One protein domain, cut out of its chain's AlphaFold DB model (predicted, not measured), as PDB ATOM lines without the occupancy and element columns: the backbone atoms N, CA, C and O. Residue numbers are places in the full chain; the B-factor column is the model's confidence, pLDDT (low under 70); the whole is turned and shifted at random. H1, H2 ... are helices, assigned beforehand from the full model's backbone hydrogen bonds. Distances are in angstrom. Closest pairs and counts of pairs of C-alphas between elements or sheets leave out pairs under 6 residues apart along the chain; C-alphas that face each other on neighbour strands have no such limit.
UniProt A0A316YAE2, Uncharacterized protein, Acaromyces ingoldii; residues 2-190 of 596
ATOM      1  N   VAL A   2      25.715  -4.589 -32.194       22.53
ATOM      2  CA  VAL A   2      26.269  -5.214 -33.407       22.53
ATOM      3  C   VAL A   2      25.645  -4.490 -34.590       22.53
ATOM      4  O   VAL A   2      24.448  -4.623 -34.833       22.53
ATOM      5  N   VAL A   3      26.424  -3.650 -35.259       26.50
ATOM      6  CA  VAL A   3      25.938  -2.863 -36.390       26.50
ATOM      7  C   VAL A   3      25.779  -3.827 -37.557       26.50
ATOM      8  O   VAL A   3      26.750  -4.334 -38.115       26.50
ATOM      9  N   SER A   4      24.525  -4.117 -37.884       28.41
ATOM     10  CA  SER A   4      24.134  -4.849 -39.079       28.41
ATOM     11  C   SER A   4      24.412  -3.980 -40.306       28.41
ATOM     12  O   SER A   4      23.495  -3.401 -40.884       28.41
ATOM     13  N   ILE A   5      25.674  -3.903 -40.735       35.62
ATOM     14  CA  ILE A   5      26.035  -3.433 -42.079       35.62
ATOM     15  C   ILE A   5      25.749  -4.594 -43.046       35.62
ATOM     16  O   ILE A   5      26.639  -5.226 -43.607       35.62
ATOM     17  N   SER A   6      24.467  -4.938 -43.179       35.19
ATOM     18  CA  SER A   6      23.940  -6.098 -43.908       35.19
ATOM     19  C   SER A   6      23.831  -5.872 -45.418       35.19
ATOM     20  O   SER A   6      23.136  -6.612 -46.117       35.19
ATOM     21  N   HIS A   7      24.540  -4.881 -45.967       35.56
ATOM     22  CA  HIS A   7      24.625  -4.743 -47.413       35.56
ATOM     23  C   HIS A   7      25.544  -5.843 -47.962       35.56
ATOM     24  O   HIS A   7      26.754  -5.831 -47.730       35.56
ATOM     25  N   GLN A   8      24.974  -6.793 -48.712       40.94
ATOM     26  CA  GLN A   8      25.665  -7.987 -49.232       40.94
ATOM     27  C   GLN A   8      26.985  -7.667 -49.964       40.94
ATOM     28  O   GLN A   8      27.913  -8.471 -49.955       40.94
ATOM     29  N   LEU A   9      27.095  -6.468 -50.549       34.25
ATOM     30  CA  LEU A   9      28.287  -5.994 -51.262       34.25
ATOM     31  C   LEU A   9      29.495  -5.680 -50.364       34.25
ATOM     32  O   LEU A   9      30.625  -5.733 -50.843       34.25
ATOM     33  N   LEU A  10      29.291  -5.366 -49.083       37.19
ATOM     34  CA  LEU A  10      30.389  -5.076 -48.149       37.19
ATOM     35  C   LEU A  10      30.860  -6.321 -47.388       37.19
ATOM     36  O   LEU A  10      31.945  -6.332 -46.808       37.19
ATOM     37  N   HIS A  11      30.067  -7.392 -47.426       42.72
ATOM     38  CA  HIS A  11      30.318  -8.651 -46.729       42.72
ATOM     39  C   HIS A  11      31.724  -9.250 -46.971       42.72
ATOM     40  O   HIS A  11      32.324  -9.747 -46.014       42.72
ATOM     41  N   PRO A  12      32.317  -9.179 -48.186       39.22
ATOM     42  CA  PRO A  12      33.673  -9.676 -48.434       39.22
ATOM     43  C   PRO A  12      34.769  -8.839 -47.759       39.22
ATOM     44  O   PRO A  12      35.780  -9.391 -47.327       39.22
ATOM     45  N   ILE A  13      34.575  -7.520 -47.645       42.22
ATOM     46  CA  ILE A  13      35.517  -6.600 -46.989       42.22
ATOM     47  C   ILE A  13      35.452  -6.823 -45.473       42.22
ATOM     48  O   ILE A  13      36.483  -7.042 -44.837       42.22
ATOM     49  N   TRP A  14      34.239  -6.907 -44.918       47.94
ATOM     50  CA  TRP A  14      34.016  -7.210 -43.503       47.94
ATOM     51  C   TRP A  14      34.582  -8.569 -43.098       47.94
ATOM     52  O   TRP A  14      35.294  -8.658 -42.105       47.94
ATOM     53  N   SER A  15      34.368  -9.614 -43.904       42.50
ATOM     54  CA  SER A  15      34.894 -10.955 -43.604       42.50
ATOM     55  C   SER A  15      36.425 -11.020 -43.504       42.50
ATOM     56  O   SER A  15      36.948 -11.927 -42.872       42.50
ATOM     57  N   ARG A  16      37.158 -10.062 -44.087       44.97
ATOM     58  CA  ARG A  16      38.630 -10.018 -44.034       44.97
ATOM     59  C   ARG A  16      39.182  -9.150 -42.906       44.97
ATOM     60  O   ARG A  16      40.237  -9.478 -42.381       44.97
ATOM     61  N   PHE A  17      38.486  -8.079 -42.526       45.09
ATOM     62  CA  PHE A  17      38.900  -7.198 -41.423       45.09
ATOM     63  C   PHE A  17      38.410  -7.677 -40.049       45.09
ATOM     64  O   PHE A  17      39.075  -7.457 -39.042       45.09
ATOM     65  N   VAL A  18      37.263  -8.359 -40.000       45.78
ATOM     66  CA  VAL A  18      36.575  -8.730 -38.752       45.78
ATOM     67  C   VAL A  18      37.033 -10.088 -38.204       45.78
ATOM     68  O   VAL A  18      36.761 -10.405 -37.050       45.78
ATOM     69  N   TYR A  19      37.801 -10.881 -38.962       40.72
ATOM     70  CA  TYR A  19      38.218 -12.235 -38.552       40.72
ATOM     71  C   TYR A  19      39.308 -12.288 -37.454       40.72
ATOM     72  O   TYR A  19      40.006 -13.289 -37.315       40.72
ATOM     73  N   GLY A  20      39.442 -11.236 -36.637       45.59
ATOM     74  CA  GLY A  20      40.355 -11.234 -35.488       45.59
ATOM     75  C   GLY A  20      40.421  -9.945 -34.658       45.59
ATOM     76  O   GLY A  20      40.994  -9.978 -33.572       45.59
ATOM     77  N   GLY A  21      39.842  -8.826 -35.113       48.78
ATOM     78  CA  GLY A  21      39.872  -7.536 -34.406       48.78
ATOM     79  C   GLY A  21      38.484  -7.031 -33.996       48.78
ATOM     80  O   GLY A  21      37.519  -7.167 -34.746       48.78
ATOM     81  N   ARG A  22      38.377  -6.418 -32.808       55.81
ATOM     82  CA  ARG A  22      37.197  -5.630 -32.414       55.81
ATOM     83  C   ARG A  22      37.280  -4.267 -33.108       55.81
ATOM     84  O   ARG A  22      37.987  -3.400 -32.618       55.81
ATOM     85  N   VAL A  23      36.594  -4.107 -34.238       63.59
ATOM     86  CA  VAL A  23      36.457  -2.815 -34.936       63.59
ATOM     87  C   VAL A  23      35.350  -2.003 -34.257       63.59
ATOM     88  O   VAL A  23      34.278  -2.548 -33.972       63.59
ATOM     89  N   THR A  24      35.595  -0.726 -33.962       70.50
ATOM     90  CA  THR A  24      34.577   0.164 -33.380       70.50
ATOM     91  C   THR A  24      33.527   0.560 -34.423       70.50
ATOM     92  O   THR A  24      33.706   0.393 -35.632       70.50
ATOM     93  N   HIS A  25      32.382   1.087 -33.977       74.12
ATOM     94  CA  HIS A  25      31.353   1.537 -34.916       74.12
ATOM     95  C   HIS A  25      31.841   2.717 -35.776       74.12
ATOM     96  O   HIS A  25      31.624   2.698 -36.987       74.12
ATOM     97  N   SER A  26      32.569   3.678 -35.203       73.44
ATOM     98  CA  SER A  26      33.135   4.819 -35.935       73.44
ATOM     99  C   SER A  26      34.173   4.380 -36.976       73.44
ATOM    100  O   SER A  26      34.107   4.812 -38.123       73.44
ATOM    101  N   GLU A  27      35.052   3.426 -36.647       76.69
ATOM    102  CA  GLU A  27      35.989   2.821 -37.612       76.69
ATOM    103  C   GLU A  27      35.255   2.129 -38.767       76.69
ATOM    104  O   GLU A  27      35.657   2.226 -39.930       76.69
ATOM    105  N   SER A  28      34.146   1.448 -38.461       78.69
ATOM    106  CA  SER A  28      33.347   0.787 -39.489       78.69
ATOM    107  C   SER A  28      32.713   1.792 -40.461       78.69
ATOM    108  O   SER A  28      32.734   1.581 -41.674       78.69
ATOM    109  N   VAL A  29      32.208   2.916 -39.946       83.69
ATOM    110  CA  VAL A  29      31.602   3.979 -40.759       83.69
ATOM    111  C   VAL A  29      32.664   4.735 -41.548       83.69
ATOM    112  O   VAL A  29      32.445   5.034 -42.718       83.69
ATOM    113  N   LEU A  30      33.844   4.959 -40.967       84.31
ATOM    114  CA  LEU A  30      34.988   5.525 -41.673       84.31
ATOM    115  C   LEU A  30      35.345   4.691 -42.911       84.31
ATOM    116  O   LEU A  30      35.484   5.235 -44.005       84.31
ATOM    117  N   LEU A  31      35.418   3.362 -42.777       82.81
ATOM    118  CA  LEU A  31      35.644   2.472 -43.921       82.81
ATOM    119  C   LEU A  31      34.531   2.588 -44.970       82.81
ATOM    120  O   LEU A  31      34.821   2.635 -46.166       82.81
ATOM    121  N   VAL A  32      33.267   2.669 -44.543       85.56
ATOM    122  CA  VAL A  32      32.129   2.884 -45.450       85.56
ATOM    123  C   VAL A  32      32.263   4.212 -46.203       85.56
ATOM    124  O   VAL A  32      32.087   4.222 -47.421       85.56
ATOM    125  N   ALA A  33      32.630   5.299 -45.522       85.88
ATOM    126  CA  ALA A  33      32.844   6.611 -46.126       85.88
ATOM    127  C   ALA A  33      33.987   6.589 -47.152       85.88
ATOM    128  O   ALA A  33      33.816   7.073 -48.271       85.88
ATOM    129  N   VAL A  34      35.116   5.948 -46.828       83.56
ATOM    130  CA  VAL A  34      36.240   5.778 -47.766       83.56
ATOM    131  C   VAL A  34      35.796   5.020 -49.017       83.56
ATOM    132  O   VAL A  34      36.109   5.434 -50.133       83.56
ATOM    133  N   ILE A  35      35.043   3.926 -48.858       83.00
ATOM    134  CA  ILE A  35      34.539   3.141 -49.993       83.00
ATOM    135  C   ILE A  35      33.524   3.955 -50.803       83.00
ATOM    136  O   ILE A  35      33.547   3.871 -52.028       83.00
ATOM    137  N   ALA A  36      32.669   4.755 -50.161       84.00
ATOM    138  CA  ALA A  36      31.715   5.625 -50.845       84.00
ATOM    139  C   ALA A  36      32.434   6.651 -51.733       84.00
ATOM    140  O   ALA A  36      32.135   6.746 -52.924       84.00
ATOM    141  N   VAL A  37      33.424   7.361 -51.186       80.06
ATOM    142  CA  VAL A  37      34.232   8.343 -51.928       80.06
ATOM    143  C   VAL A  37      35.023   7.665 -53.045       80.06
ATOM    144  O   VAL A  37      35.015   8.134 -54.179       80.06
ATOM    145  N   ALA A  38      35.651   6.516 -52.777       77.38
ATOM    146  CA  ALA A  38      36.370   5.762 -53.801       77.38
ATOM    147  C   ALA A  38      35.439   5.271 -54.921       77.38
ATOM    148  O   ALA A  38      35.789   5.357 -56.097       77.38
ATOM    149  N   ALA A  39      34.246   4.779 -54.579       77.69
ATOM    150  CA  ALA A  39      33.250   4.347 -55.551       77.69
ATOM    151  C   ALA A  39      32.734   5.524 -56.389       77.69
ATOM    152  O   ALA A  39      32.568   5.351 -57.593       77.69
ATOM    153  N   LEU A  40      32.547   6.707 -55.793       76.75
ATOM    154  CA  LEU A  40      32.212   7.935 -56.518       76.75
ATOM    155  C   LEU A  40      33.328   8.307 -57.504       76.75
ATOM    156  O   LEU A  40      33.075   8.428 -58.698       76.75
ATOM    157  N   LEU A  41      34.572   8.391 -57.026       71.69
ATOM    158  CA  LEU A  41      35.749   8.716 -57.840       71.69
ATOM    159  C   LEU A  41      35.932   7.748 -59.016       71.69
ATOM    160  O   LEU A  41      36.226   8.162 -60.135       71.69
ATOM    161  N   LEU A  42      35.732   6.450 -58.780       69.94
ATOM    162  CA  LEU A  42      35.806   5.432 -59.826       69.94
ATOM    163  C   LEU A  42      34.606   5.500 -60.778       69.94
ATOM    164  O   LEU A  42      34.771   5.277 -61.972       69.94
ATOM    165  N   ASN A  43      33.409   5.830 -60.291       69.06
ATOM    166  CA  ASN A  43      32.241   6.043 -61.148       69.06
ATOM    167  C   ASN A  43      32.438   7.264 -62.056       69.06
ATOM    168  O   ASN A  43      31.795   7.401 -63.099       69.06
ATOM    169  N   GLU A  44      33.310   8.187 -61.646       60.78
ATOM    170  CA  GLU A  44      33.440   9.472 -62.296       60.78
ATOM    171  C   GLU A  44      34.295   9.491 -63.558       60.78
ATOM    172  O   GLU A  44      34.013  10.321 -64.425       60.78
ATOM    173  N   GLY A  45      35.242   8.563 -63.706       54.81
ATOM    174  CA  GLY A  45      36.145   8.501 -64.855       54.81
ATOM    175  C   GLY A  45      36.257   7.107 -65.483       54.81
ATOM    176  O   GLY A  45      36.011   6.098 -64.812       54.81
ATOM    177  N   PRO A  46      36.659   7.019 -66.767       47.00
ATOM    178  CA  PRO A  46      37.015   5.751 -67.393       47.00
ATOM    179  C   PRO A  46      38.226   5.155 -66.666       47.00
ATOM    180  O   PRO A  46      39.367   5.571 -66.850       47.00
ATOM    181  N   HIS A  47      37.980   4.178 -65.800       48.69
ATOM    182  CA  HIS A  47      39.024   3.503 -65.047       48.69
ATOM    183  C   HIS A  47      39.368   2.177 -65.729       48.69
ATOM    184  O   HIS A  47      38.683   1.169 -65.594       48.69
ATOM    185  N   ILE A  48      40.485   2.163 -66.450       41.66
ATOM    186  CA  ILE A  48      40.963   0.968 -67.164       41.66
ATOM    187  C   ILE A  48      41.543  -0.069 -66.174       41.66
ATOM    188  O   ILE A  48      41.669  -1.252 -66.478       41.66
ATOM    189  N   TYR A  49      41.880   0.366 -64.955       46.44
ATOM    190  CA  TYR A  49      42.649  -0.428 -63.992       46.44
ATOM    191  C   TYR A  49      41.802  -1.225 -62.987       46.44
ATOM    192  O   TYR A  49      42.314  -2.161 -62.370       46.44
ATOM    193  N   TYR A  50      40.523  -0.884 -62.799       50.75
ATOM    194  CA  TYR A  50      39.700  -1.460 -61.728       50.75
ATOM    195  C   TYR A  50      38.445  -2.141 -62.286       50.75
ATOM    196  O   TYR A  50      37.415  -1.518 -62.466       50.75
ATOM    197  N   SER A  51      38.479  -3.455 -62.514       50.44
ATOM    198  CA  SER A  51      37.238  -4.192 -62.801       50.44
ATOM    199  C   SER A  51      36.350  -4.211 -61.551       50.44
ATOM    200  O   SER A  51      36.734  -4.770 -60.515       50.44
ATOM    201  N   THR A  52      35.176  -3.599 -61.625       54.88
ATOM    202  CA  THR A  52      34.237  -3.509 -60.506       54.88
ATOM    203  C   THR A  52      33.226  -4.647 -60.575       54.88
ATOM    204  O   THR A  52      32.667  -4.950 -61.623       54.88
ATOM    205  N   ALA A  53      33.032  -5.340 -59.451       58.47
ATOM    206  CA  ALA A  53      32.075  -6.447 -59.357       58.47
ATOM    207  C   ALA A  53      30.632  -5.961 -59.129       58.47
ATOM    208  O   ALA A  53      29.692  -6.738 -59.256       58.47
ATOM    209  N   ALA A  54      30.470  -4.686 -58.768       59.88
ATOM    210  CA  ALA A  54      29.194  -4.041 -58.513       59.88
ATOM    211  C   ALA A  54      29.115  -2.721 -59.292       59.88
ATOM    212  O   ALA A  54      30.147  -2.062 -59.462       59.88
ATOM    213  N   PRO A  55      27.911  -2.310 -59.730       70.38
ATOM    214  CA  PRO A  55      27.715  -1.001 -60.337       70.38
ATOM    215  C   PRO A  55      28.081   0.098 -59.326       70.38
ATOM    216  O   PRO A  55      27.538   0.152 -58.224       70.38
ATOM    217  N   LEU A  56      29.031   0.959 -59.697       73.00
ATOM    218  CA  LEU A  56      29.607   1.963 -58.796       73.00
ATOM    219  C   LEU A  56      28.624   3.082 -58.436       73.00
ATOM    220  O   LEU A  56      28.598   3.507 -57.284       73.00
ATOM    221  N   ALA A  57      27.802   3.516 -59.397       74.94
ATOM    222  CA  ALA A  57      26.797   4.563 -59.215       74.94
ATOM    223  C   ALA A  57      25.829   4.295 -58.036       74.94
ATOM    224  O   ALA A  57      25.765   5.106 -57.112       74.94
ATOM    225  N   PRO A  58      25.108   3.156 -57.978       78.75
ATOM    226  CA  PRO A  58      24.253   2.862 -56.829       78.75
ATOM    227  C   PRO A  58      25.063   2.564 -55.561       78.75
ATOM    228  O   PRO A  58      24.589   2.845 -54.463       78.75
ATOM    229  N   LEU A  59      26.285   2.029 -55.684       79.44
ATOM    230  CA  LEU A  59      27.122   1.710 -54.530       79.44
ATOM    231  C   LEU A  59      27.490   2.970 -53.738       79.44
ATOM    232  O   LEU A  59      27.235   3.015 -52.538       79.44
ATOM    233  N   HIS A  60      28.048   4.001 -54.381       83.12
ATOM    234  CA  HIS A  60      28.449   5.207 -53.651       83.12
ATOM    235  C   HIS A  60      27.245   5.922 -53.021       83.12
ATOM    236  O   HIS A  60      27.344   6.384 -51.888       83.12
ATOM    237  N   ALA A  61      26.096   5.946 -53.708       82.19
ATOM    238  CA  ALA A  61      24.872   6.575 -53.217       82.19
ATOM    239  C   ALA A  61      24.297   5.873 -51.971       82.19
ATOM    240  O   ALA A  61      23.888   6.533 -51.017       82.19
ATOM    241  N   VAL A  62      24.294   4.536 -51.948       83.81
ATOM    242  CA  VAL A  62      23.830   3.766 -50.780       83.81
ATOM    243  C   VAL A  62      24.784   3.932 -49.600       83.81
ATOM    244  O   VAL A  62      24.343   4.160 -48.475       83.81
ATOM    245  N   LEU A  63      26.092   3.836 -49.849       86.88
ATOM    246  CA  LEU A  63      27.095   3.924 -48.793       86.88
ATOM    247  C   LEU A  63      27.151   5.319 -48.174       86.88
ATOM    248  O   LEU A  63      27.190   5.427 -46.953       86.88
ATOM    249  N   ILE A  64      27.100   6.380 -48.987       86.62
ATOM    250  CA  ILE A  64      27.117   7.736 -48.444       86.62
ATOM    251  C   ILE A  64      25.858   8.012 -47.623       86.62
ATOM    252  O   ILE A  64      25.955   8.608 -46.560       86.62
ATOM    253  N   ARG A  65      24.683   7.518 -48.040       85.56
ATOM    254  CA  ARG A  65      23.453   7.677 -47.257       85.56
ATOM    255  C   ARG A  65      23.599   7.066 -45.865       85.56
ATOM    256  O   ARG A  65      23.228   7.701 -44.891       85.56
ATOM    257  N   HIS A  66      24.229   5.896 -45.767       85.75
ATOM    258  CA  HIS A  66      24.520   5.278 -44.475       85.75
ATOM    259  C   HIS A  66      25.440   6.140 -43.592       85.75
ATOM    260  O   HIS A  66      25.235   6.208 -42.383       85.75
ATOM    261  N   VAL A  67      26.425   6.823 -44.187       88.06
ATOM    262  CA  VAL A  67      27.291   7.774 -43.469       88.06
ATOM    263  C   VAL A  67      26.478   8.959 -42.939       88.06
ATOM    264  O   VAL A  67      26.622   9.322 -41.777       88.06
ATOM    265  N   PHE A  68      25.589   9.531 -43.754       86.38
ATOM    266  CA  PHE A  68      24.727  10.639 -43.330       86.38
ATOM    267  C   PHE A  68      23.734  10.224 -42.236       86.38
ATOM    268  O   PHE A  68      23.600  10.942 -41.247       86.38
ATOM    269  N   ASP A  69      23.107   9.049 -42.356       84.81
ATOM    270  CA  ASP A  69      22.202   8.502 -41.334       84.81
ATOM    271  C   ASP A  69      22.936   8.298 -39.994       84.81
ATOM    272  O   ASP A  69      22.400   8.591 -38.920       84.81
ATOM    273  N   TYR A  70      24.190   7.831 -40.049       87.38
ATOM    274  CA  TYR A  70      25.051   7.709 -38.874       87.38
ATOM    275  C   TYR A  70      25.333   9.071 -38.232       87.38
ATOM    276  O   TYR A  70      25.075   9.235 -37.040       87.38
ATOM    277  N   LEU A  71      25.800  10.059 -39.007       86.62
ATOM    278  CA  LEU A  71      26.115  11.399 -38.496       86.62
ATOM    279  C   LEU A  71      24.875  12.087 -37.906       86.62
ATOM    280  O   LEU A  71      24.957  12.710 -36.848       86.62
ATOM    281  N   ALA A  72      23.708  11.922 -38.534       82.19
ATOM    282  CA  ALA A  72      22.441  12.423 -38.011       82.19
ATOM    283  C   ALA A  72      22.073  11.762 -36.669       82.19
ATOM    284  O   ALA A  72      21.668  12.446 -35.728       82.19
ATOM    285  N   THR A  73      22.268  10.446 -36.552       83.19
ATOM    286  CA  THR A  73      22.023   9.708 -35.303       83.19
ATOM    287  C   THR A  73      22.979  10.149 -34.193       83.19
ATOM    288  O   THR A  73      22.536  10.387 -33.070       83.19
ATOM    289  N   GLN A  74      24.272  10.304 -34.500       82.25
ATOM    290  CA  GLN A  74      25.275  10.767 -33.537       82.25
ATOM    291  C   GLN A  74      25.000  12.189 -33.059       82.25
ATOM    292  O   GLN A  74      25.142  12.469 -31.873       82.25
ATOM    293  N   ARG A  75      24.522  13.069 -33.944       79.56
ATOM    294  CA  ARG A  75      24.094  14.413 -33.560       79.56
ATOM    295  C   ARG A  75      22.936  14.388 -32.561       79.56
ATOM    296  O   ARG A  75      22.975  15.110 -31.575       79.56
ATOM    297  N   VAL A  76      21.911  13.562 -32.780       76.94
ATOM    298  CA  VAL A  76      20.771  13.453 -31.844       76.94
ATOM    299  C   VAL A  76      21.196  12.835 -30.512       76.94
ATOM    300  O   VAL A  76      20.716  13.239 -29.457       76.94
ATOM    301  N   ALA A  77      22.113  11.869 -30.553       68.94
ATOM    302  CA  ALA A  77      22.708  11.264 -29.365       68.94
ATOM    303  C   ALA A  77      23.804  12.138 -28.723       68.94
ATOM    304  O   ALA A  77      24.392  11.738 -27.718       68.94
ATOM    305  N   SER A  78      24.095  13.303 -29.310       61.16
ATOM    306  CA  SER A  78      25.253  14.110 -28.967       61.16
ATOM    307  C   SER A  78      25.138  14.653 -27.538       61.16
ATOM    308  O   SER A  78      24.163  15.330 -27.199       61.16
ATOM    309  N   PRO A  79      26.157  14.439 -26.695       55.53
ATOM    310  CA  PRO A  79      26.184  14.933 -25.319       55.53
ATOM    311  C   PRO A  79      26.322  16.463 -25.221       55.53
ATOM    312  O   PRO A  79      26.262  17.022 -24.125       55.53
ATOM    313  N   TYR A  80      26.493  17.156 -26.350       55.50
ATOM    314  CA  TYR A  80      26.672  18.607 -26.414       55.50
ATOM    315  C   TYR A  80      25.348  19.392 -26.420       55.50
ATOM    316  O   TYR A  80      25.358  20.600 -26.192       55.50
ATOM    317  N   SER A  81      24.202  18.727 -26.611       49.72
ATOM    318  CA  SER A  81      22.888  19.384 -26.722       49.72
ATOM    319  C   SER A  81      22.163  19.599 -25.383       49.72
ATOM    320  O   SER A  81      21.178  20.331 -25.331       49.72
ATOM    321  N   SER A  82      22.644  19.019 -24.277       42.78
ATOM    322  CA  SER A  82      22.067  19.244 -22.945       42.78
ATOM    323  C   SER A  82      23.039  18.849 -21.829       42.78
ATOM    324  O   SER A  82      23.224  17.668 -21.562       42.78
ATOM    325  N   SER A  83      23.655  19.846 -21.183       45.22
ATOM    326  CA  SER A  83      24.226  19.804 -19.823       45.22
ATOM    327  C   SER A  83      24.577  18.408 -19.253       45.22
ATOM    328  O   SER A  83      23.805  17.859 -18.466       45.22
ATOM    329  N   GLY A  84      25.739  17.834 -19.594       39.25
ATOM    330  CA  GLY A  84      26.189  16.590 -18.946       39.25
ATOM    331  C   GLY A  84      27.278  15.780 -19.657       39.25
ATOM    332  O   GLY A  84      27.007  14.706 -20.172       39.25
ATOM    333  N   SER A  85      28.516  16.281 -19.636       44.03
ATOM    334  CA  SER A  85      29.773  15.523 -19.445       44.03
ATOM    335  C   SER A  85      29.945  14.109 -20.046       44.03
ATOM    336  O   SER A  85      30.364  13.191 -19.338       44.03
ATOM    337  N   ALA A  86      29.756  13.930 -21.349       51.66
ATOM    338  CA  ALA A  86      30.427  12.842 -22.062       51.66
ATOM    339  C   ALA A  86      31.161  13.416 -23.276       51.66
ATOM    340  O   ALA A  86      30.691  13.314 -24.398       51.66
ATOM    341  N   GLN A  87      32.297  14.084 -23.064       63.62
ATOM    342  CA  GLN A  87      33.159  14.427 -24.199       63.62
ATOM    343  C   GLN A  87      33.582  13.127 -24.895       63.62
ATOM    344  O   GLN A  87      33.977  12.168 -24.227       63.62
ATOM    345  N   LEU A  88      33.463  13.092 -26.225       71.12
ATOM    346  CA  LEU A  88      34.028  12.009 -27.026       71.12
ATOM    347  C   LEU A  88      35.508  11.851 -26.671       71.12
ATOM    348  O   LEU A  88      36.200  12.839 -26.406       71.12
ATOM    349  N   SER A  89      36.009  10.615 -26.691       82.12
ATOM    350  CA  SER A  89      37.452  10.425 -26.572       82.12
ATOM    351  C   SER A  89      38.162  11.169 -27.720       82.12
ATOM    352  O   SER A  89      37.576  11.333 -28.800       82.12
ATOM    353  N   PRO A  90      39.421  11.611 -27.544       81.88
ATOM    354  CA  PRO A  90      40.166  12.270 -28.616       81.88
ATOM    355  C   PRO A  90      40.225  11.438 -29.908       81.88
ATOM    356  O   PRO A  90      40.082  11.973 -31.004       81.88
ATOM    357  N   ARG A  91      40.335  10.107 -29.795       83.56
ATOM    358  CA  ARG A  91      40.347   9.199 -30.955       83.56
ATOM    359  C   ARG A  91      38.990   9.081 -31.641       83.56
ATOM    360  O   ARG A  91      38.936   9.110 -32.866       83.56
ATOM    361  N   ASP A  92      37.902   8.997 -30.877       83.38
ATOM    362  CA  ASP A  92      36.557   8.965 -31.460       83.38
ATOM    363  C   ASP A  92      36.239  10.286 -32.169       83.38
ATOM    364  O   ASP A  92      35.736  10.276 -33.288       83.38
ATOM    365  N   SER A  93      36.635  11.416 -31.574       85.62
ATOM    366  CA  SER A  93      36.528  12.734 -32.208       85.62
ATOM    367  C   SER A  93      37.327  12.789 -33.515       85.62
ATOM    368  O   SER A  93      36.828  13.279 -34.524       85.62
ATOM    369  N   LEU A  94      38.544  12.232 -33.541       87.06
ATOM    370  CA  LEU A  94      39.361  12.157 -34.754       87.06
ATOM    371  C   LEU A  94      38.708  11.293 -35.850       87.06
ATOM    372  O   LEU A  94      38.770  11.657 -37.024       87.06
ATOM    373  N   HIS A  95      38.059  10.179 -35.490       85.88
ATOM    374  CA  HIS A  95      37.305   9.357 -36.443       85.88
ATOM    375  C   HIS A  95      36.112  10.111 -37.041       85.88
ATOM    376  O   HIS A  95      35.936  10.077 -38.258       85.88
ATOM    377  N   GLU A  96      35.338  10.833 -36.226       87.75
ATOM    378  CA  GLU A  96      34.239  11.677 -36.719       87.75
ATOM    379  C   GLU A  96      34.758  12.765 -37.673       87.75
ATOM    380  O   GLU A  96      34.241  12.933 -38.777       87.75
ATOM    381  N   LEU A  97      35.853  13.444 -37.316       90.69
ATOM    382  CA  LEU A  97      36.497  14.450 -38.172       90.69
ATOM    383  C   LEU A  97      36.990  13.857 -39.504       90.69
ATOM    384  O   LEU A  97      36.824  14.480 -40.553       90.69
ATOM    385  N   LEU A  98      37.524  12.634 -39.508       90.00
ATOM    386  CA  LEU A  98      37.861  11.926 -40.748       90.00
ATOM    387  C   LEU A  98      36.621  11.631 -41.605       90.00
ATOM    388  O   LEU A  98      36.665  11.802 -42.825       90.00
ATOM    389  N   ILE A  99      35.513  11.217 -40.986       90.00
ATOM    390  CA  ILE A  99      34.244  10.970 -41.684       90.00
ATOM    391  C   ILE A  99      33.714  12.270 -42.312       90.00
ATOM    392  O   ILE A  99      33.309  12.263 -43.482       90.00
ATOM    393  N   PHE A 100      33.776  13.402 -41.602       89.25
ATOM    394  CA  PHE A 100      33.415  14.707 -42.171       89.25
ATOM    395  C   PHE A 100      34.322  15.093 -43.339       89.25
ATOM    396  O   PHE A 100      33.818  15.498 -44.385       89.25
ATOM    397  N   ALA A 101      35.641  14.919 -43.210       86.38
ATOM    398  CA  ALA A 101      36.591  15.195 -44.289       86.38
ATOM    399  C   ALA A 101      36.268  14.407 -45.570       86.38
ATOM    400  O   ALA A 101      36.235  14.982 -46.656       86.38
ATOM    401  N   LEU A 102      35.940  13.120 -45.447       85.94
ATOM    402  CA  LEU A 102      35.522  12.290 -46.581       85.94
ATOM    403  C   LEU A 102      34.168  12.724 -47.153       85.94
ATOM    404  O   LEU A 102      33.962  12.708 -48.365       85.94
ATOM    405  N   THR A 103      33.250  13.161 -46.294       82.81
ATOM    406  CA  THR A 103      31.970  13.727 -46.731       82.81
ATOM    407  C   THR A 103      32.192  15.004 -47.552       82.81
ATOM    408  O   THR A 103      31.561  15.184 -48.594       82.81
ATOM    409  N   PHE A 104      33.154  15.847 -47.170       76.31
ATOM    410  CA  PHE A 104      33.556  17.018 -47.955       76.31
ATOM    411  C   PHE A 104      34.189  16.683 -49.302       76.31
ATOM    412  O   PHE A 104      34.037  17.467 -50.237       76.31
ATOM    413  N   ASP A 105      34.878  15.550 -49.421       75.06
ATOM    414  CA  ASP A 105      35.398  15.075 -50.708       75.06
ATOM    415  C   ASP A 105      34.268  14.546 -51.612       75.06
ATOM    416  O   ASP A 105      34.354  14.621 -52.835       75.06
ATOM    417  N   TYR A 106      33.167  14.068 -51.025       75.75
ATOM    418  CA  TYR A 106      32.003  13.566 -51.758       75.75
ATOM    419  C   TYR A 106      31.123  14.688 -52.350       75.75
ATOM    420  O   TYR A 106      30.680  14.615 -53.498       75.75
ATOM    421  N   LEU A 107      30.836  15.738 -51.573       71.50
ATOM    422  CA  LEU A 107      29.797  16.736 -51.896       71.50
ATOM    423  C   LEU A 107      29.994  17.560 -53.176       71.50
ATOM    424  O   LEU A 107      28.990  17.822 -53.855       71.50
ATOM    425  N   PRO A 108      31.212  18.025 -53.520       62.91
ATOM    426  CA  PRO A 108      31.420  18.797 -54.738       62.91
ATOM    427  C   PRO A 108      31.061  17.983 -55.982       62.91
ATOM    428  O   PRO A 108      30.498  18.514 -56.935       62.91
ATOM    429  N   SER A 109      31.323  16.683 -55.918       61.75
ATOM    430  CA  SER A 109      31.230  15.753 -57.036       61.75
ATOM    431  C   SER A 109      29.848  15.083 -57.127       61.75
ATOM    432  O   SER A 109      29.389  14.723 -58.207       61.75
ATOM    433  N   ALA A 110      29.098  15.057 -56.018       59.41
ATOM    434  CA  ALA A 110      27.709  14.594 -55.965       59.41
ATOM    435  C   ALA A 110      26.700  15.469 -56.744       59.41
ATOM    436  O   ALA A 110      25.591  15.011 -57.030       59.41
ATOM    437  N   GLY A 111      27.046  16.718 -57.087       58.44
ATOM    438  CA  GLY A 111      26.197  17.610 -57.890       58.44
ATOM    439  C   GLY A 111      24.782  17.796 -57.316       58.44
ATOM    440  O   GLY A 111      24.625  18.181 -56.161       58.44
ATOM    441  N   GLN A 112      23.746  17.516 -58.116       49.62
ATOM    442  CA  GLN A 112      22.334  17.573 -57.692       49.62
ATOM    443  C   GLN A 112      21.906  16.409 -56.775       49.62
ATOM    444  O   GLN A 112      20.834  16.462 -56.184       49.62
ATOM    445  N   GLY A 113      22.735  15.373 -56.615       53.03
ATOM    446  CA  GLY A 113      22.493  14.238 -55.716       53.03
ATOM    447  C   GLY A 113      22.968  14.468 -54.277       53.03
ATOM    448  O   GLY A 113      23.236  13.501 -53.564       53.03
ATOM    449  N   ARG A 114      23.148  15.728 -53.858       62.16
ATOM    450  CA  ARG A 114      23.568  16.070 -52.492       62.16
ATOM    451  C   ARG A 114      22.493  15.647 -51.481       62.16
ATOM    452  O   ARG A 114      21.321  15.959 -51.692       62.16
ATOM    453  N   PRO A 115      22.869  14.981 -50.376       64.00
ATOM    454  CA  PRO A 115      21.931  14.683 -49.300       64.00
ATOM    455  C   PRO A 115      21.333  15.967 -48.717       64.00
ATOM    456  O   PRO A 115      22.058  16.932 -48.469       64.00
ATOM    457  N   GLN A 116      20.018  15.972 -48.484       68.94
ATOM    458  CA  GLN A 116      19.291  17.129 -47.937       68.94
ATOM    459  C   GLN A 116      19.779  17.512 -46.532       68.94
ATOM    460  O   GLN A 116      19.783  18.689 -46.184       68.94
ATOM    461  N   ASP A 117      20.276  16.537 -45.770       70.56
ATOM    462  CA  ASP A 117      20.750  16.721 -44.395       70.56
ATOM    463  C   ASP A 117      22.133  17.384 -44.302       70.56
ATOM    464  O   ASP A 117      22.665  17.573 -43.211       70.56
ATOM    465  N   TRP A 118      22.745  17.759 -45.429       75.12
ATOM    466  CA  TRP A 118      24.080  18.352 -45.443       75.12
ATOM    467  C   TRP A 118      24.267  19.568 -44.515       75.12
ATOM    468  O   TRP A 118      25.242  19.569 -43.760       75.12
ATOM    469  N   PRO A 119      23.370  20.575 -44.489       76.38
ATOM    470  CA  PRO A 119      23.512  21.697 -43.561       76.38
ATOM    471  C   PRO A 119      23.562  21.241 -42.096       76.38
ATOM    472  O   PRO A 119      24.378  21.727 -41.320       76.38
ATOM    473  N   LEU A 120      22.756  20.234 -41.742       74.62
ATOM    474  CA  LEU A 120      22.694  19.674 -40.392       74.62
ATOM    475  C   LEU A 120      23.986  18.936 -40.011       74.62
ATOM    476  O   LEU A 120      24.426  19.015 -38.865       74.62
ATOM    477  N   VAL A 121      24.589  18.226 -40.966       79.75
ATOM    478  CA  VAL A 121      25.888  17.556 -40.802       79.75
ATOM    479  C   VAL A 121      27.016  18.581 -40.651       79.75
ATOM    480  O   VAL A 121      27.904  18.398 -39.820       79.75
ATOM    481  N   LYS A 122      26.958  19.684 -41.406       81.44
ATOM    482  CA  LYS A 122      27.918  20.788 -41.301       81.44
ATOM    483  C   LYS A 122      27.882  21.448 -39.916       81.44
ATOM    484  O   LYS A 122      28.938  21.683 -39.338       81.44
ATOM    485  N   ASP A 123      26.694  21.699 -39.365       82.62
ATOM    486  CA  ASP A 123      26.554  22.254 -38.011       82.62
ATOM    487  C   ASP A 123      27.156  21.329 -36.947       82.62
ATOM    488  O   ASP A 123      27.893  21.780 -36.073       82.62
ATOM    489  N   TYR A 124      26.898  20.024 -37.060       86.06
ATOM    490  CA  TYR A 124      27.437  19.031 -36.130       86.06
ATOM    491  C   TYR A 124      28.971  18.950 -36.173       86.06
ATOM    492  O   TYR A 124      29.618  18.820 -35.134       86.06
ATOM    493  N   MET A 125      29.573  19.096 -37.357       88.38
ATOM    494  CA  MET A 125      31.027  19.203 -37.477       88.38
ATOM    495  C   MET A 125      31.570  20.386 -36.660       88.38
ATOM    496  O   MET A 125      32.555  20.219 -35.939       88.38
ATOM    497  N   TYR A 126      30.945  21.565 -36.747       86.62
ATOM    498  CA  TYR A 126      31.382  22.723 -35.962       86.62
ATOM    499  C   TYR A 126      31.264  22.476 -34.460       86.62
ATOM    500  O   TYR A 126      32.202  22.784 -33.731       86.62
ATOM    501  N   GLU A 127      30.160  21.873 -34.011       85.88
ATOM    502  CA  GLU A 127      29.974  21.504 -32.603       85.88
ATOM    503  C   GLU A 127      31.117  20.605 -32.103       85.88
ATOM    504  O   GLU A 127      31.665  20.852 -31.030       85.88
ATOM    505  N   ILE A 128      31.538  19.608 -32.894       87.88
ATOM    506  CA  ILE A 128      32.664  18.730 -32.538       87.88
ATOM    507  C   ILE A 128      33.988  19.497 -32.508       87.88
ATOM    508  O   ILE A 128      34.756  19.344 -31.555       87.88
ATOM    509  N   ILE A 129      34.277  20.313 -33.526       89.44
ATOM    510  CA  ILE A 129      35.525  21.091 -33.616       89.44
ATOM    511  C   ILE A 129      35.668  22.029 -32.412       89.44
ATOM    512  O   ILE A 129      36.739  22.100 -31.806       89.44
ATOM    513  N   GLU A 130      34.587  22.711 -32.034       87.44
ATOM    514  CA  GLU A 130      34.555  23.622 -30.889       87.44
ATOM    515  C   GLU A 130      34.669  22.866 -29.565       87.44
ATOM    516  O   GLU A 130      35.512  23.197 -28.731       87.44
ATOM    517  N   ALA A 131      33.866  21.817 -29.376       85.06
ATOM    518  CA  ALA A 131      33.805  21.101 -28.107       85.06
ATOM    519  C   ALA A 131      35.066  20.285 -27.792       85.06
ATOM    520  O   ALA A 131      35.366  20.047 -26.619       85.06
ATOM    521  N   SER A 132      35.793  19.848 -28.822       86.50
ATOM    522  CA  SER A 132      37.083  19.162 -28.676       86.50
ATOM    523  C   SER A 132      38.264  20.126 -28.526       86.50
ATOM    524  O   SER A 132      39.342  19.699 -28.127       86.50
ATOM    525  N   GLY A 133      38.096  21.423 -28.816       87.75
ATOM    526  CA  GLY A 133      39.218  22.362 -28.873       87.75
ATOM    527  C   GLY A 133      40.181  22.052 -30.025       87.75
ATOM    528  O   GLY A 133      41.389  22.261 -29.897       87.75
ATOM    529  N   PHE A 134      39.664  21.534 -31.144       91.38
ATOM    530  CA  PHE A 134      40.460  21.073 -32.288       91.38
ATOM    531  C   PHE A 134      41.268  22.194 -32.960       91.38
ATOM    532  O   PHE A 134      42.276  21.930 -33.602       91.38
ATOM    533  N   MET A 135      40.864  23.454 -32.787       91.50
ATOM    534  CA  MET A 135      41.533  24.620 -33.382       91.50
ATOM    535  C   MET A 135      42.756  25.117 -32.597       91.50
ATOM    536  O   MET A 135      43.444  26.013 -33.084       91.50
ATOM    537  N   ASP A 136      43.045  24.548 -31.419       91.94
ATOM    538  CA  ASP A 136      44.207  24.921 -30.608       91.94
ATOM    539  C   ASP A 136      45.030  23.704 -30.191       91.94
ATOM    540  O   ASP A 136      44.584  22.902 -29.374       91.94
ATOM    541  N   GLU A 137      46.264  23.608 -30.698       93.31
ATOM    542  CA  GLU A 137      47.210  22.528 -30.367       93.31
ATOM    543  C   GLU A 137      47.555  22.438 -28.874       93.31
ATOM    544  O   GLU A 137      48.094  21.430 -28.423       93.31
ATOM    545  N   ARG A 138      47.257  23.476 -28.083       91.56
ATOM    546  CA  ARG A 138      47.469  23.470 -26.628       91.56
ATOM    547  C   ARG A 138      46.339  22.776 -25.866       91.56
ATOM    548  O   ARG A 138      46.495  22.524 -24.668       91.56
ATOM    549  N   SER A 139      45.214  22.484 -26.520       90.50
ATOM    550  CA  SER A 139      44.038  21.897 -25.879       90.50
ATOM    551  C   SER A 139      44.266  20.440 -25.454       90.50
ATOM    552  O   SER A 139      45.177  19.761 -25.930       90.50
ATOM    553  N   ALA A 140      43.425  19.946 -24.538       88.06
ATOM    554  CA  ALA A 140      43.533  18.586 -24.006       88.06
ATOM    555  C   ALA A 140      43.409  17.507 -25.097       88.06
ATOM    556  O   ALA A 140      44.061  16.472 -25.002       88.06
ATOM    557  N   PHE A 141      42.642  17.772 -26.163       89.25
ATOM    558  CA  PHE A 141      42.491  16.855 -27.294       89.25
ATOM    559  C   PHE A 141      43.839  16.455 -27.904       89.25
ATOM    560  O   PHE A 141      44.048  15.283 -28.199       89.25
ATOM    561  N   TRP A 142      44.763  17.407 -28.064       91.94
ATOM    562  CA  TRP A 142      46.045  17.178 -28.734       91.94
ATOM    563  C   TRP A 142      47.077  16.468 -27.859       91.94
ATOM    564  O   TRP A 142      47.974  15.815 -28.385       91.94
ATOM    565  N   GLN A 143      46.956  16.588 -26.535       89.19
ATOM    566  CA  GLN A 143      47.924  16.033 -25.581       89.19
ATOM    567  C   GLN A 143      47.868  14.499 -25.515       89.19
ATOM    568  O   GLN A 143      48.877  13.862 -25.224       89.19
ATOM    569  N   ASP A 144      46.712  13.916 -25.839       84.69
ATOM    570  CA  ASP A 144      46.461  12.473 -25.776       84.69
ATOM    571  C   ASP A 144      46.720  11.737 -27.110       84.69
ATOM    572  O   ASP A 144      46.501  10.524 -27.214       84.69
ATOM    573  N   LEU A 145      47.180  12.455 -28.140       87.25
ATOM    574  CA  LEU A 145      47.462  11.911 -29.469       87.25
ATOM    575  C   LEU A 145      48.939  11.524 -29.626       87.25
ATOM    576  O   LEU A 145      49.845  12.206 -29.158       87.25
ATOM    577  N   SER A 146      49.193  10.439 -30.356       87.81
ATOM    578  CA  SER A 146      50.534  10.103 -30.849       87.81
ATOM    579  C   SER A 146      50.996  11.079 -31.936       87.81
ATOM    580  O   SER A 146      50.177  11.694 -32.611       87.81
ATOM    581  N   ASP A 147      52.303  11.156 -32.200       84.81
ATOM    582  CA  ASP A 147      52.864  12.042 -33.238       84.81
ATOM    583  C   ASP A 147      52.201  11.873 -34.620       84.81
ATOM    584  O   ASP A 147      51.991  12.845 -35.348       84.81
ATOM    585  N   ALA A 148      51.847  10.636 -34.986       81.44
ATOM    586  CA  ALA A 148      51.165  10.341 -36.243       81.44
ATOM    587  C   ALA A 148      49.698  10.806 -36.236       81.44
ATOM    588  O   ALA A 148      49.209  11.310 -37.248       81.44
ATOM    589  N   GLU A 149      49.003  10.660 -35.104       85.88
ATOM    590  CA  GLU A 149      47.633  11.153 -34.917       85.88
ATOM    591  C   GLU A 149      47.600  12.688 -34.890       85.88
ATOM    592  O   GLU A 149      46.740  13.276 -35.539       85.88
ATOM    593  N   VAL A 150      48.570  13.343 -34.239       88.50
ATOM    594  CA  VAL A 150      48.752  14.805 -34.262       88.50
ATOM    595  C   VAL A 150      48.941  15.294 -35.695       88.50
ATOM    596  O   VAL A 150      48.300  16.248 -36.127       88.50
ATOM    597  N   GLU A 151      49.794  14.635 -36.475       85.25
ATOM    598  CA  GLU A 151      50.010  15.022 -37.867       85.25
ATOM    599  C   GLU A 151      48.754  14.808 -38.731       85.25
ATOM    600  O   GLU A 151      48.416  15.651 -39.563       85.25
ATOM    601  N   CYS A 152      48.004  13.727 -38.499       85.38
ATOM    602  CA  CYS A 152      46.699  13.512 -39.127       85.38
ATOM    603  C   CYS A 152      45.702  14.629 -38.765       85.38
ATOM    604  O   CYS A 152      45.071  15.210 -39.649       85.38
ATOM    605  N   ALA A 153      45.619  14.982 -37.482       89.00
ATOM    606  CA  ALA A 153      44.771  16.052 -36.970       89.00
ATOM    607  C   ALA A 153      45.127  17.414 -37.589       89.00
ATOM    608  O   ALA A 153      44.233  18.113 -38.065       89.00
ATOM    609  N   ARG A 154      46.417  17.765 -37.710       89.25
ATOM    610  CA  ARG A 154      46.857  18.992 -38.411       89.25
ATOM    611  C   ARG A 154      46.364  19.030 -39.854       89.25
ATOM    612  O   ARG A 154      45.856  20.056 -40.307       89.25
ATOM    613  N   ARG A 155      46.489  17.914 -40.580       85.38
ATOM    614  CA  ARG A 155      46.024  17.808 -41.974       85.38
ATOM    615  C   ARG A 155      44.514  17.987 -42.077       85.38
ATOM    616  O   ARG A 155      44.060  18.680 -42.981       85.38
ATOM    617  N   LEU A 156      43.750  17.406 -41.154       89.69
ATOM    618  CA  LEU A 156      42.296  17.568 -41.099       89.69
ATOM    619  C   LEU A 156      41.896  19.008 -40.784       89.69
ATOM    620  O   LEU A 156      41.064  19.567 -41.494       89.69
ATOM    621  N   MET A 157      42.528  19.643 -39.795       90.62
ATOM    622  CA  MET A 157      42.244  21.037 -39.456       90.62
ATOM    623  C   MET A 157      42.484  21.953 -40.654       90.62
ATOM    624  O   MET A 157      41.585  22.681 -41.075       90.62
ATOM    625  N   TRP A 158      43.660  21.866 -41.281       86.56
ATOM    626  CA  TRP A 158      43.958  22.678 -42.459       86.56
ATOM    627  C   TRP A 158      43.080  22.317 -43.664       86.56
ATOM    628  O   TRP A 158      42.716  23.209 -44.432       86.56
ATOM    629  N   ARG A 159      42.647  21.056 -43.803       86.38
ATOM    630  CA  ARG A 159      41.644  20.653 -44.804       86.38
ATOM    631  C   ARG A 159      40.308  21.367 -44.584       86.38
ATOM    632  O   ARG A 159      39.755  21.845 -45.577       86.38
ATOM    633  N   PHE A 160      39.818  21.463 -43.345       87.75
ATOM    634  CA  PHE A 160      38.585  22.188 -43.015       87.75
ATOM    635  C   PHE A 160      38.734  23.692 -43.227       87.75
ATOM    636  O   PHE A 160      37.874  24.284 -43.868       87.75
ATOM    637  N   VAL A 161      39.844  24.298 -42.787       86.19
ATOM    638  CA  VAL A 161      40.129  25.726 -43.031       86.19
ATOM    639  C   VAL A 161      40.090  26.029 -44.524       86.19
ATOM    640  O   VAL A 161      39.406  26.951 -44.959       86.19
ATOM    641  N   ILE A 162      40.804  25.239 -45.327       80.81
ATOM    642  CA  ILE A 162      40.847  25.423 -46.777       80.81
ATOM    643  C   ILE A 162      39.449  25.256 -47.365       80.81
ATOM    644  O   ILE A 162      39.017  26.109 -48.134       80.81
ATOM    645  N   TRP A 163      38.724  24.202 -46.985       80.69
ATOM    646  CA  TRP A 163      37.369  23.966 -47.477       80.69
ATOM    647  C   TRP A 163      36.410  25.113 -47.138       80.69
ATOM    648  O   TRP A 163      35.718  25.594 -48.032       80.69
ATOM    649  N   GLU A 164      36.411  25.596 -45.894       81.00
ATOM    650  CA  GLU A 164      35.570  26.715 -45.457       81.00
ATOM    651  C   GLU A 164      35.883  27.997 -46.221       81.00
ATOM    652  O   GLU A 164      34.958  28.653 -46.693       81.00
ATOM    653  N   ARG A 165      37.167  28.322 -46.423       80.44
ATOM    654  CA  ARG A 165      37.570  29.473 -47.248       80.44
ATOM    655  C   ARG A 165      37.005  29.354 -48.662       80.44
ATOM    656  O   ARG A 165      36.424  30.296 -49.184       80.44
ATOM    657  N   TRP A 166      37.135  28.186 -49.287       75.00
ATOM    658  CA  TRP A 166      36.596  27.968 -50.631       75.00
ATOM    659  C   TRP A 166      35.074  28.077 -50.676       75.00
ATOM    660  O   TRP A 166      34.533  28.682 -51.599       75.00
ATOM    661  N   PHE A 167      34.385  27.498 -49.695       72.44
ATOM    662  CA  PHE A 167      32.930  27.518 -49.628       72.44
ATOM    663  C   PHE A 167      32.383  28.926 -49.348       72.44
ATOM    664  O   PHE A 167      31.359  29.299 -49.919       72.44
ATOM    665  N   SER A 168      33.082  29.734 -48.541       67.69
ATOM    666  CA  SER A 168      32.663  31.098 -48.189       67.69
ATOM    667  C   SER A 168      32.633  32.057 -49.378       67.69
ATOM    668  O   SER A 168      31.957  33.076 -49.314       67.69
ATOM    669  N   MET A 169      33.310  31.739 -50.485       66.44
ATOM    670  CA  MET A 169      33.185  32.531 -51.710       66.44
ATOM    671  C   MET A 169      31.827  32.392 -52.406       66.44
ATOM    672  O   MET A 169      31.499  33.221 -53.250       66.44
ATOM    673  N   TYR A 170      31.062  31.340 -52.107       62.31
ATOM    674  CA  TYR A 170      29.812  31.025 -52.807       62.31
ATOM    675  C   TYR A 170      28.560  31.226 -51.950       62.31
ATOM    676  O   TYR A 170      27.451  31.069 -52.456       62.31
ATOM    677  N   VAL A 171      28.707  31.536 -50.659       59.97
ATOM    678  CA  VAL A 171      27.586  31.646 -49.717       59.97
ATOM    679  C   VAL A 171      27.595  33.023 -49.060       59.97
ATOM    680  O   VAL A 171      28.595  33.410 -48.460       59.97
ATOM    681  N   LYS A 172      26.466  33.748 -49.152       52.47
ATOM    682  CA  LYS A 172      26.261  35.047 -48.484       52.47
ATOM    683  C   LYS A 172      26.537  34.893 -46.982       52.47
ATOM    684  O   LYS A 172      26.070  33.935 -46.362       52.47
ATOM    685  N   ARG A 173      27.275  35.840 -46.392       50.34
ATOM    686  CA  ARG A 173      27.812  35.826 -45.011       50.34
ATOM    687  C   ARG A 173      26.730  35.985 -43.912       50.34
ATOM    688  O   ARG A 173      26.917  36.723 -42.955       50.34
ATOM    689  N   GLY A 174      25.582  35.317 -44.057       41.91
ATOM    690  CA  GLY A 174      24.513  35.223 -43.053       41.91
ATOM    691  C   GLY A 174      24.702  34.068 -42.061       41.91
ATOM    692  O   GLY A 174      24.117  34.080 -40.984       41.91
ATOM    693  N   SER A 175      25.564  33.102 -42.389       47.91
ATOM    694  CA  SER A 175      26.064  32.085 -41.463       47.91
ATOM    695  C   SER A 175      27.574  32.276 -41.315       47.91
ATOM    696  O   SER A 175      28.344  31.764 -42.131       47.91
ATOM    697  N   ALA A 176      27.989  33.069 -40.327       52.34
ATOM    698  CA  ALA A 176      29.376  33.184 -39.884       52.34
ATOM    699  C   ALA A 176      30.049  31.797 -39.862       52.34
ATOM    700  O   ALA A 176      29.604  30.895 -39.145       52.34
ATOM    701  N   SER A 177      31.072  31.578 -40.696       63.53
ATOM    702  CA  SER A 177      31.851  30.339 -40.628       63.53
ATOM    703  C   SER A 177      32.679  30.400 -39.353       63.53
ATOM    704  O   SER A 177      33.633  31.173 -39.268       63.53
ATOM    705  N   ARG A 178      32.306  29.589 -38.357       72.06
ATOM    706  CA  ARG A 178      32.912  29.620 -37.017       72.06
ATOM    707  C   ARG A 178      34.421  29.361 -37.052       72.06
ATOM    708  O   ARG A 178      35.161  29.928 -36.262       72.06
ATOM    709  N   ILE A 179      34.887  28.573 -38.024       76.06
ATOM    710  CA  ILE A 179      36.313  28.276 -38.234       76.06
ATOM    711  C   ILE A 179      37.072  29.483 -38.807       76.06
ATOM    712  O   ILE A 179      38.233  29.681 -38.469       76.06
ATOM    713  N   LEU A 180      36.451  30.284 -39.681       71.38
ATOM    714  CA  LEU A 180      37.110  31.450 -40.290       71.38
ATOM    715  C   LEU A 180      37.200  32.645 -39.337       71.38
ATOM    716  O   LEU A 180      38.065  33.496 -39.517       71.38
ATOM    717  N   GLU A 181      36.309  32.707 -38.352       69.12
ATOM    718  CA  GLU A 181      36.299  33.742 -37.311       69.12
ATOM    719  C   GLU A 181      37.153  33.369 -36.089       69.12
ATOM    720  O   GLU A 181      37.475  34.236 -35.277       69.12
ATOM    721  N   ALA A 182      37.536  32.096 -35.955       71.75
ATOM    722  CA  ALA A 182      38.337  31.600 -34.843       71.75
ATOM    723  C   ALA A 182      39.845  31.863 -35.024       71.75
ATOM    724  O   ALA A 182      40.380  31.834 -36.133       71.75
ATOM    725  N   ASP A 183      40.549  32.053 -33.903       79.19
ATOM    726  CA  ASP A 183      42.014  32.105 -33.868       79.19
ATOM    727  C   ASP A 183      42.580  30.677 -33.958       79.19
ATOM    728  O   ASP A 183      42.608  29.934 -32.975       79.19
ATOM    729  N   VAL A 184      42.962  30.259 -35.167       85.94
ATOM    730  CA  VAL A 184      43.506  28.918 -35.423       85.94
ATOM    731  C   VAL A 184      44.994  28.890 -35.060       85.94
ATOM    732  O   VAL A 184      45.836  29.372 -35.818       85.94
ATOM    733  N   THR A 185      45.335  28.261 -33.934       90.75
ATOM    734  CA  THR A 185      46.716  28.128 -33.425       90.75
ATOM    735  C   THR A 185      47.366  26.782 -33.780       90.75
ATOM    736  O   THR A 185      48.329  26.353 -33.140       90.75
ATOM    737  N   VAL A 186      46.866  26.113 -34.823       90.12
ATOM    738  CA  VAL A 186      47.383  24.829 -35.327       90.12
ATOM    739  C   VAL A 186      48.522  25.048 -36.322       90.12
ATOM    740  O   VAL A 186      48.389  25.778 -37.307       90.12
ATOM    741  N   ALA A 187      49.653  24.383 -36.097       88.12
ATOM    742  CA  ALA A 187      50.809  24.441 -36.975       88.12
ATOM    743  C   ALA A 187      50.505  23.818 -38.345       88.12
ATOM    744  O   ALA A 187      49.662  22.928 -38.490       88.12
ATOM    745  N   TYR A 188      51.227  24.264 -39.373       83.75
ATOM    746  CA  TYR A 188      51.125  23.647 -40.692       83.75
ATOM    747  C   TYR A 188      51.548  22.167 -40.642       83.75
ATOM    748  O   TYR A 188      52.540  21.835 -39.979       83.75
ATOM    749  N   PRO A 189      50.821  21.274 -41.342       80.56
ATOM    750  CA  PRO A 189      51.101  19.846 -41.330       80.56
ATOM    751  C   PRO A 189      52.478  19.544 -41.924       80.56
ATOM    752  O   PRO A 189      52.884  20.111 -42.944       80.56
ATOM    753  N   ARG A 190      53.194  18.607 -41.301       75.81
ATOM    754  CA  ARG A 190      54.415  18.019 -41.846       75.81
ATOM    755  C   ARG A 190      54.052  16.850 -42.750       75.81
ATOM    756  O   ARG A 190      53.667  15.758 -42.325       75.81
TER     757      ARG A 190
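AT A GLANCE: This is residues 2 to 190 of the 596 residues of an uncharacterized protein of Acaromyces ingoldii (UniProt A0A316YAE2). Helix H4 runs through the middle, with the hairpin of H2 and H3 on one side and H5 and the long H7 on the other, H7 crossing H4 steeply. H1 lies alone at the end beyond H2, short H6 and H8 lie near H7, and residues 169 to 175 stick out. The printed part has 189 residues and eight named helices, H1 to H8 in order, with no named strand: all helix. It is compact, with a radius of gyration of the C-alphas of 17.4 A and spans of 47 by 42 by 36 A.

HOW THE PARTS SIT: H7, residues 147 to 168, touches H4, residues 90 to 106, with residues 153 to 163 alone, at a steep tilt of 40 degrees; the closest C-alphas, of Leu 156 and Ala 101, are 7.0 A apart. H4, the hub, also touches H5, residues 118 to 132, a helical hairpin at 29 degrees, closest at Phe 100 and Met 125, C-alphas 6.9 A apart. H2, residues 25 to 44, touches H4 at a shallow tilt of 17 degrees, the same way, closest at the C-alphas of Leu 30 and Ile 99, 5.5 A. H3, residues 56 to 76, forms a helical hairpin with H2, closest at the C-alphas of Ala 36 and His 60, 4.3 A; the tilt of 34 degrees is only just shallow. H2, H3 and H4 make an up-and-down bundle, each running against the one before. H8, residues 178 to 181, touches H7, closest at the C-alphas of Ile 179 and Val 161, 6.6 A. H6, residues 140 to 143, is close to but not clearly touching H4. H1, residues 11 to 17, is apart from H2. In H2, H4, H5 and H7 every O i to N i+4 pair is within hydrogen-bond range; H1 has 2 of 3, H3 16 of 17, and H6 and H8 are too short.

IN THESE COORDINATES: H7 is 31.5 A long, H3 30.6 A, H2 28.6 A, H4 24.6 A and H5 21.2 A. C-alpha 11, where H1 begins, is at (30.318, -8.651, -46.729); C-alpha 181, where H8 ends, is at (36.299, 33.742, -37.311).

THE WHOLE: The farthest C-alphas, of Ile 48 and Ser 83, are 53.6 A apart. The printed part has no cut. The links H2 to H3, H3 to H4 and H4 to H5 are long. Mean pLDDT of the printed part is 71.9, with residues 2 to 23, 42 to 54, 77 to 87, 108 to 116, 168 to 177 and 181 under 70.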